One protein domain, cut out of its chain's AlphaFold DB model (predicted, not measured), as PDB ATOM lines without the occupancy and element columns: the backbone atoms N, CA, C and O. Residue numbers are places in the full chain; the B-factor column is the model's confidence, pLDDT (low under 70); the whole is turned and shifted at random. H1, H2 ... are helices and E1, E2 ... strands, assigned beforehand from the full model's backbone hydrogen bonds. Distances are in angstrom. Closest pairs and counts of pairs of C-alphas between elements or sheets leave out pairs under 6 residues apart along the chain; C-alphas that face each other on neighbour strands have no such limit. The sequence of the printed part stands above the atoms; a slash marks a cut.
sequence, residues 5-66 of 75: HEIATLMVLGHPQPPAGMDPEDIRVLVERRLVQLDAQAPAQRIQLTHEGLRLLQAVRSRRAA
ATOM      1  N   HIS A   5      25.393  36.464  -9.057       78.81
ATOM      2  CA  HIS A   5      24.333  35.678  -8.438       78.81
ATOM      3  C   HIS A   5      23.462  34.977  -9.490       78.81
ATOM      4  O   HIS A   5      23.315  33.762  -9.441       78.81
ATOM      5  N   GLU A   6      23.029  35.695 -10.534       80.69
ATOM      6  CA  GLU A   6      22.257  35.127 -11.652       80.69
ATOM      7  C   GLU A   6      23.026  33.997 -12.372       80.69
ATOM      8  O   GLU A   6      22.442  32.993 -12.784       80.69
ATOM      9  N   ILE A   7      24.355  34.121 -12.497       78.81
ATOM     10  CA  ILE A   7      25.207  33.058 -13.057       78.81
ATOM     11  C   ILE A   7      25.236  31.834 -12.130       78.81
ATOM     12  O   ILE A   7      25.173  30.705 -12.620       78.81
ATOM     13  N   ALA A   8      25.327  32.030 -10.811       80.00
ATOM     14  CA  ALA A   8      25.306  30.936  -9.842       80.00
ATOM     15  C   ALA A   8      23.964  30.188  -9.873       80.00
ATOM     16  O   ALA A   8      23.956  28.962  -9.976       80.00
ATOM     17  N   THR A   9      22.849  30.921  -9.899       82.06
ATOM     18  CA  THR A   9      21.491  30.378 -10.038       82.06
ATOM     19  C   THR A   9      21.362  29.541 -11.311       82.06
ATOM     20  O   THR A   9      20.923  28.392 -11.262       82.06
ATOM     21  N   LEU A  10      21.853  30.042 -12.449       79.94
ATOM     22  CA  LEU A  10      21.844  29.292 -13.707       79.94
ATOM     23  C   LEU A  10      22.708  28.017 -13.643       79.94
ATOM     24  O   LEU A  10      22.310  26.975 -14.165       79.94
ATOM     25  N   MET A  11      23.885  28.074 -13.008       79.12
ATOM     26  CA  MET A  11      24.771  26.908 -12.846       79.12
ATOM     27  C   MET A  11      24.121  25.812 -12.001       79.12
ATOM     28  O   MET A  11      24.272  24.628 -12.302       79.12
ATOM     29  N   VAL A  12      23.392  26.217 -10.968       79.06
ATOM     30  CA  VAL A  12      22.682  25.332 -10.051       79.06
ATOM     31  C   VAL A  12      21.458  24.693 -10.723       79.06
ATOM     32  O   VAL A  12      21.232  23.495 -10.573       79.06
ATOM     33  N   LEU A  13      20.717  25.455 -11.535       75.56
ATOM     34  CA  LEU A  13      19.594  24.951 -12.337       75.56
ATOM     35  C   LEU A  13      20.010  23.957 -13.425       75.56
ATOM     36  O   LEU A  13      19.219  23.109 -13.825       75.56
ATOM     37  N   GLY A  14      21.255  24.037 -13.897       67.69
ATOM     38  CA  GLY A  14      21.826  23.053 -14.815       67.69
ATOM     39  C   GLY A  14      22.162  21.702 -14.177       67.69
ATOM     40  O   GLY A  14      22.594  20.797 -14.890       67.69
ATOM     41  N   HIS A  15      21.990  21.553 -12.860       67.25
ATOM     42  CA  HIS A  15      22.188  20.293 -12.154       67.25
ATOM     43  C   HIS A  15      20.870  19.492 -12.098       67.25
ATOM     44  O   HIS A  15      19.812  20.079 -11.886       67.25
ATOM     45  N   PRO A  16      20.888  18.150 -12.224       59.28
ATOM     46  CA  PRO A  16      19.675  17.311 -12.234       59.28
ATOM     47  C   PRO A  16      18.802  17.388 -10.965       59.28
ATOM     48  O   PRO A  16      17.680  16.886 -10.957       59.28
ATOM     49  N   GLN A  17      19.316  17.994  -9.896       62.16
ATOM     50  CA  GLN A  17      18.653  18.208  -8.611       62.16
ATOM     51  C   GLN A  17      18.927  19.664  -8.198       62.16
ATOM     52  O   GLN A  17      19.956  19.916  -7.565       62.16
ATOM     53  N   PRO A  18      18.095  20.637  -8.608       61.59
ATOM     54  CA  PRO A  18      18.237  21.996  -8.111       61.59
ATOM     55  C   PRO A  18      17.928  22.015  -6.597       61.59
ATOM     56  O   PRO A  18      16.971  21.371  -6.160       61.59
ATOM     57  N   PRO A  19      18.731  22.711  -5.777       60.09
ATOM     58  CA  PRO A  19      18.523  22.845  -4.348       60.09
ATOM     59  C   PRO A  19      17.230  23.611  -4.073       60.09
ATOM     60  O   PRO A  19      16.895  24.587  -4.749       60.09
ATOM     61  N   ALA A  20      16.515  23.166  -3.044       59.81
ATOM     62  CA  ALA A  20      15.392  23.901  -2.488       59.81
ATOM     63  C   ALA A  20      15.897  25.224  -1.881       59.81
ATOM     64  O   ALA A  20      16.893  25.222  -1.159       59.81
ATOM     65  N   GLY A  21      15.216  26.337  -2.166       65.50
ATOM     66  CA  GLY A  21      15.561  27.661  -1.623       65.50
ATOM     67  C   GLY A  21      16.136  28.662  -2.627       65.50
ATOM     68  O   GLY A  21      16.797  29.612  -2.228       65.50
ATOM     69  N   MET A  22      15.906  28.455  -3.921       72.88
ATOM     70  CA  MET A  22      16.268  29.422  -4.954       72.88
ATOM     71  C   MET A  22      15.325  30.634  -4.911       72.88
ATOM     72  O   MET A  22      14.113  30.451  -4.778       72.88
ATOM     73  N   ASP A  23      15.877  31.846  -5.010       80.19
ATOM     74  CA  ASP A  23      15.090  33.080  -4.957       80.19
ATOM     75  C   ASP A  23      14.133  33.152  -6.168       80.19
ATOM     76  O   ASP A  23      14.581  33.058  -7.320       80.19
ATOM     77  N   PRO A  24      12.812  33.301  -5.947       79.44
ATOM     78  CA  PRO A  24      11.845  33.484  -7.021       79.44
ATOM     79  C   PRO A  24      12.166  34.660  -7.949       79.44
ATOM     80  O   PRO A  24      11.853  34.583  -9.138       79.44
ATOM     81  N   GLU A  25      12.784  35.730  -7.442       83.62
ATOM     82  CA  GLU A  25      13.111  36.905  -8.252       83.62
ATOM     83  C   GLU A  25      14.239  36.604  -9.243       83.62
ATOM     84  O   GLU A  25      14.137  36.951 -10.420       83.62
ATOM     85  N   ASP A  26      15.257  35.845  -8.833       81.25
ATOM     86  CA  ASP A  26      16.304  35.399  -9.755       81.25
ATOM     87  C   ASP A  26      15.749  34.465 -10.831       81.25
ATOM     88  O   ASP A  26      16.108  34.573 -12.006       81.25
ATOM     89  N   ILE A  27      14.849  33.551 -10.450       82.56
ATOM     90  CA  ILE A  27      14.192  32.657 -11.409       82.56
ATOM     91  C   ILE A  27      13.391  33.481 -12.419       82.56
ATOM     92  O   ILE A  27      13.490  33.229 -13.623       82.56
ATOM     93  N   ARG A  28      12.644  34.493 -11.959       84.62
ATOM     94  CA  ARG A  28      11.913  35.412 -12.840       84.62
ATOM     95  C   ARG A  28      12.843  36.114 -13.818       84.62
ATOM     96  O   ARG A  28      12.567  36.086 -15.015       84.62
ATOM     97  N   VAL A  29      13.969  36.655 -13.357       87.31
ATOM     98  CA  VAL A  29      14.936  37.322 -14.241       87.31
ATOM     99  C   VAL A  29      15.512  36.355 -15.282       87.31
ATOM    100  O   VAL A  29      15.674  36.718 -16.450       87.31
ATOM    101  N   LEU A  30      15.789  35.100 -14.914       87.25
ATOM    102  CA  LEU A  30      16.268  34.088 -15.861       87.25
ATOM    103  C   LEU A  30      15.202  33.687 -16.897       87.25
ATOM    104  O   LEU A  30      15.555  33.415 -18.050       87.25
ATOM    105  N   VAL A  31      13.919  33.671 -16.517       87.19
ATOM    106  CA  VAL A  31      12.784  33.448 -17.433       87.19
ATOM    107  C   VAL A  31      12.603  34.640 -18.373       87.19
ATOM    108  O   VAL A  31      12.500  34.455 -19.585       87.19
ATOM    109  N   GLU A  32      12.630  35.868 -17.849       89.31
ATOM    110  CA  GLU A  32      12.535  37.107 -18.635       89.31
ATOM    111  C   GLU A  32      13.667  37.202 -19.669       89.31
ATOM    112  O   GLU A  32      13.455  37.614 -20.811       89.31
ATOM    113  N   ARG A  33      14.862  36.724 -19.305       88.19
ATOM    114  CA  ARG A  33      16.026  36.622 -20.198       88.19
ATOM    115  C   ARG A  33      16.038  35.375 -21.080       88.19
ATOM    116  O   ARG A  33      17.004  35.175 -21.809       88.19
ATOM    117  N   ARG A  34      14.996  34.540 -21.029       89.38
ATOM    118  CA  ARG A  34      14.851  33.306 -21.824       89.38
ATOM    119  C   ARG A  34      15.998  32.312 -21.644       89.38
ATOM    120  O   ARG A  34      16.269  31.509 -22.536       89.38
ATOM    121  N   LEU A  35      16.674  32.337 -20.498       88.38
ATOM    122  CA  LEU A  35      17.742  31.390 -20.167       88.38
ATOM    123  C   LEU A  35      17.180  30.104 -19.558       88.38
ATOM    124  O   LEU A  35      17.792  29.041 -19.676       88.38
ATOM    125  N   VAL A  36      15.998  30.200 -18.951       86.31
ATOM    126  CA  VAL A  36      15.255  29.071 -18.395       86.31
ATOM    127  C   VAL A  36      13.782  29.159 -18.780       86.31
ATOM    128  O   VAL A  36      13.276  30.227 -19.115       86.31
ATOM    129  N   GLN A  37      13.098  28.024 -18.730       87.88
ATOM    130  CA  GLN A  37      11.660  27.903 -18.932       87.88
ATOM    131  C   GLN A  37      11.044  27.095 -17.790       87.88
ATOM    132  O   GLN A  37      11.654  26.149 -17.285       87.88
ATOM    133  N   LEU A  38       9.836  27.478 -17.384       82.06
ATOM    134  CA  LEU A  38       9.059  26.763 -16.377       82.06
ATOM    135  C   LEU A  38       8.199  25.712 -17.071       82.06
ATOM    136  O   LEU A  38       7.398  26.038 -17.945       82.06
ATOM    137  N   ASP A  39       8.361  24.454 -16.678       76.38
ATOM    138  CA  ASP A  39       7.483  23.382 -17.123       76.38
ATOM    139  C   ASP A  39       6.172  23.431 -16.330       76.38
ATOM    140  O   ASP A  39       6.095  22.979 -15.185       76.38
ATOM    141  N   ALA A  40       5.140  24.007 -16.947       67.88
ATOM    142  CA  ALA A  40       3.809  24.136 -16.358       67.88
ATOM    143  C   ALA A  40       3.063  22.794 -16.221       67.88
ATOM    144  O   ALA A  40       2.023  22.748 -15.572       67.88
ATOM    145  N   GLN A  41       3.556  21.718 -16.846       71.75
ATOM    146  CA  GLN A  41       2.933  20.390 -16.807       71.75
ATOM    147  C   GLN A  41       3.565  19.475 -15.750       71.75
ATOM    148  O   GLN A  41       3.051  18.389 -15.478       71.75
ATOM    149  N   ALA A  42       4.674  19.892 -15.136       66.81
ATOM    150  CA  ALA A  42       5.343  19.101 -14.121       66.81
ATOM    151  C   ALA A  42       4.651  19.254 -12.745       66.81
ATOM    152  O   ALA A  42       4.380  20.375 -12.314       66.81
ATOM    153  N   PRO A  43       4.413  18.149 -12.005       60.72
ATOM    154  CA  PRO A  43       3.760  18.181 -10.687       60.72
ATOM    155  C   PRO A  43       4.561  18.951  -9.625       60.72
ATOM    156  O   PRO A  43       4.008  19.396  -8.624       60.72
ATOM    157  N   ALA A  44       5.859  19.142  -9.860       65.62
ATOM    158  CA  ALA A  44       6.684  20.140  -9.201       65.62
ATOM    159  C   ALA A  44       7.185  21.091 -10.289       65.62
ATOM    160  O   ALA A  44       7.627  20.595 -11.324       65.62
ATOM    161  N   GLN A  45       7.126  22.411 -10.063       65.19
ATOM    162  CA  GLN A  45       7.611  23.440 -10.995       65.19
ATOM    163  C   GLN A  45       9.040  23.114 -11.441       65.19
ATOM    164  O   GLN A  45      10.016  23.414 -10.752       65.19
ATOM    165  N   ARG A  46       9.164  22.433 -12.584       73.44
ATOM    166  CA  ARG A  46      10.445  21.947 -13.077       73.44
ATOM    167  C   ARG A  46      11.010  23.031 -13.972       73.44
ATOM    168  O   ARG A  46      10.476  23.322 -15.038       73.44
ATOM    169  N   ILE A  47      12.088  23.643 -13.511       79.38
ATOM    170  CA  ILE A  47      12.820  24.637 -14.284       79.38
ATOM    171  C   ILE A  47      13.718  23.883 -15.266       79.38
ATOM    172  O   ILE A  47      14.479  23.003 -14.865       79.38
ATOM    173  N   GLN A  48      13.621  24.209 -16.552       83.06
ATOM    174  CA  GLN A  48      14.471  23.648 -17.599       83.06
ATOM    175  C   GLN A  48      15.333  24.747 -18.213       83.06
ATOM    176  O   GLN A  48      14.863  25.861 -18.442       83.06
ATOM    177  N   LEU A  49      16.593  24.440 -18.516       84.81
ATOM    178  CA  LEU A  49      17.448  25.354 -19.270       84.81
ATOM    179  C   LEU A  49      16.977  25.437 -20.724       84.81
ATOM    180  O   LEU A  49      16.701  24.416 -21.355       84.81
ATOM    181  N   THR A  50      16.959  26.643 -21.284       89.06
ATOM    182  CA  THR A  50      16.804  26.807 -22.731       89.06
ATOM    183  C   THR A  50      18.125  26.512 -23.443       89.06
ATOM    184  O   THR A  50      19.194  26.414 -22.829       89.06
ATOM    185  N   HIS A  51      18.084  26.429 -24.775       88.75
ATOM    186  CA  HIS A  51      19.301  26.322 -25.580       88.75
ATOM    187  C   HIS A  51      20.267  27.497 -25.329       88.75
ATOM    188  O   HIS A  51      21.485  27.317 -25.305       88.75
ATOM    189  N   GLU A  52      19.740  28.700 -25.094       87.75
ATOM    190  CA  GLU A  52      20.549  29.880 -24.791       87.75
ATOM    191  C   GLU A  52      21.200  29.797 -23.406       87.75
ATOM    192  O   GLU A  52      22.407  30.025 -23.290       87.75
ATOM    193  N   GLY A  53      20.446  29.367 -22.386       87.69
ATOM    194  CA  GLY A  53      20.980  29.103 -21.048       87.69
ATOM    195  C   GLY A  53      22.107  28.068 -21.062       87.69
ATOM    196  O   GLY A  53      23.157  28.280 -20.452       87.69
ATOM    197  N   LEU A  54      21.948  26.989 -21.837       86.50
ATOM    198  CA  LEU A  54      22.984  25.966 -22.015       86.50
ATOM    199  C   LEU A  54      24.255  26.518 -22.670       86.50
ATOM    200  O   LEU A  54      25.356  26.223 -22.197       86.50
ATOM    201  N   ARG A  55      24.136  27.322 -23.735       88.38
ATOM    202  CA  ARG A  55      25.304  27.951 -24.383       88.38
ATOM    203  C   ARG A  55      26.040  28.888 -23.430       88.38
ATOM    204  O   ARG A  55      27.270  28.876 -23.391       88.38
ATOM    205  N   LEU A  56      25.305  29.668 -22.639       85.62
ATOM    206  CA  LEU A  56      25.898  30.586 -21.673       85.62
ATOM    207  C   LEU A  56      26.650  29.830 -20.572       85.62
ATOM    208  O   LEU A  56      27.789  30.175 -20.254       85.62
ATOM    209  N   LEU A  57      26.065  28.750 -20.048       83.94
ATOM    210  CA  LEU A  57      26.736  27.881 -19.080       83.94
ATOM    211  C   LEU A  57      28.010  27.251 -19.638       83.94
ATOM    212  O   LEU A  57      29.023  27.204 -18.938       83.94
ATOM    213  N   GLN A  58      27.991  26.797 -20.890       84.44
ATOM    214  CA  GLN A  58      29.189  26.272 -21.544       84.44
ATOM    215  C   GLN A  58      30.280  27.341 -21.649       84.44
ATOM    216  O   GLN A  58      31.410  27.081 -21.249       84.44
ATOM    217  N   ALA A  59      29.942  28.565 -22.063       83.38
ATOM    218  CA  ALA A  59      30.903  29.666 -22.139       83.38
ATOM    219  C   ALA A  59      31.522  30.017 -20.770       83.38
ATOM    220  O   ALA A  59      32.729  30.255 -20.674       83.38
ATOM    221  N   VAL A  60      30.724  30.010 -19.695       79.25
ATOM    222  CA  VAL A  60      31.214  30.231 -18.323       79.25
ATOM    223  C   VAL A  60      32.140  29.095 -17.877       79.25
ATOM    224  O   VAL A  60      33.186  29.355 -17.278       79.25
ATOM    225  N   ARG A  61      31.799  27.837 -18.190       77.88
ATOM    226  CA  ARG A  61      32.641  26.669 -17.886       77.88
ATOM    227  C   ARG A  61      33.958  26.710 -18.658       77.88
ATOM    228  O   ARG A  61      34.995  26.492 -18.045       77.88
ATOM    229  N   SER A  62      33.943  27.061 -19.943       73.44
ATOM    230  CA  SER A  62      35.150  27.188 -20.769       73.44
ATOM    231  C   SER A  62      36.098  28.281 -20.275       73.44
ATOM    232  O   SER A  62      37.306  28.085 -20.303       73.44
ATOM    233  N   ARG A  63      35.581  29.404 -19.751       66.00
ATOM    234  CA  ARG A  63      36.420  30.439 -19.115       66.00
ATOM    235  C   ARG A  63      37.073  29.969 -17.818       66.00
ATOM    236  O   ARG A  63      38.161  30.422 -17.491       66.00
ATOM    237  N   ARG A  64      36.411  29.078 -17.076       59.53
ATOM    238  CA  ARG A  64      36.931  28.507 -15.823       59.53
ATOM    239  C   ARG A  64      37.880  27.326 -16.074       59.53
ATOM    240  O   ARG A  64      38.793  27.106 -15.293       59.53
ATOM    241  N   ALA A  65      37.677  26.606 -17.179       56.53
ATOM    242  CA  ALA A  65      38.506  25.506 -17.669       56.53
ATOM    243  C   ALA A  65      39.720  25.966 -18.494       56.53
ATOM    244  O   ALA A  65      40.334  25.147 -19.173       56.53
ATOM    245  N   ALA A  66      40.103  27.240 -18.403       50.31
ATOM    246  CA  ALA A  66      41.421  27.698 -18.811       50.31
ATOM    247  C   ALA A  66      42.362  27.801 -17.591       50.31
ATOM    248  O   ALA A  66      42.655  28.914 -17.154       50.31
TER     249      ALA A  66
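Overview. This is residues 5 to 66 of the 75 residues of an uncharacterized protein of Cupriavidus sp. USMAA2-4 (UniProt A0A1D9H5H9). A small strand hairpin, E1 and E2, and the helix H3 that follows it lie one after the other along the longest axis, with the hairpin's turn at one end and the last residues of H3 toward the other. H1 lies near the middle, close to E2 and to residues 53 to 57 of H3, and H2 makes a corner with H1, the two meeting near Glu 6 and Asp 26, and packs on E1 around Leu 30 and Val 36. The printed part has 62 residues, with three named helices and two named strands in the order H1, H2, E1, E2, H3; the sheet, E1 - E2, is antiparallel. The class is mostly helix, and the whole is compact, with a radius of gyration of the C-alphas of 11.6 A, yet elongated in outline, spanning 39 by 21 by 20 A.

Arrangement. E1, residues 36 to 39, and E2, residues 46 to 49, are antiparallel neighbours and form a hairpin, with 148 degrees between their directions. N 37 and O 48 are 2.8 A apart, and N 48 and O 37 are 2.9 A apart, both within hydrogen-bond range. The closest C-alphas of E1 and H2, residues 24 to 32, are those of Val 36 and Leu 30, 5.7 A apart. H2 and E2 are near each other, with 5 pairs of C-alphas within 10 A. H1, residues 5 to 13, comes closest to E2 at the C-alphas of Leu 13 and Ile 47, 7.1 A apart. H1 and E1 are only just apart, 8.1 A at the closest. H1 and H2 touch, about perpendicular at 85 degrees, with the C-alphas of Glu 6 and Asp 26 closest at 6.3 A. H3, residues 51 to 64, only just touches H1, with 3 pairs of C-alphas within 8 A, and does so with residues 53 to 57 alone; the closest C-alphas are those of Met 11 and Leu 57, 6.6 A apart. The lines of H1 and H3 are only just about perpendicular, at 71 degrees. H2 and H3 are apart. In H1, H2 and H3 every O i to N i+4 pair is within hydrogen-bond range.

Along the chain. E1 begins at C-alpha 36, (15.255, 29.071, -18.395), and E2 ends at C-alpha 49; they measure 9.7 A and 10.0 A. H3 is the longest helix, 20.3 A, and ends at C-alpha 64, (36.931, 28.507, -15.823). H1 begins at C-alpha 5, (24.333, 35.678, -8.438), and is 12.4 A long; H2 is 12.2 A long.

Size, cuts and confidence. The two C-alphas farthest apart, those of Pro 43 and Ala 66, are 39.7 A apart. The printed part has no cut. The links from H2 to E1 and from E2 to H3 are tight, those from H1 to H2 and from E1 to E2 are short, and no link is long. The mean pLDDT of the printed part is 77.1; residues 14 to 21, 40, 42 to 45 and 63 to 66 are under 70.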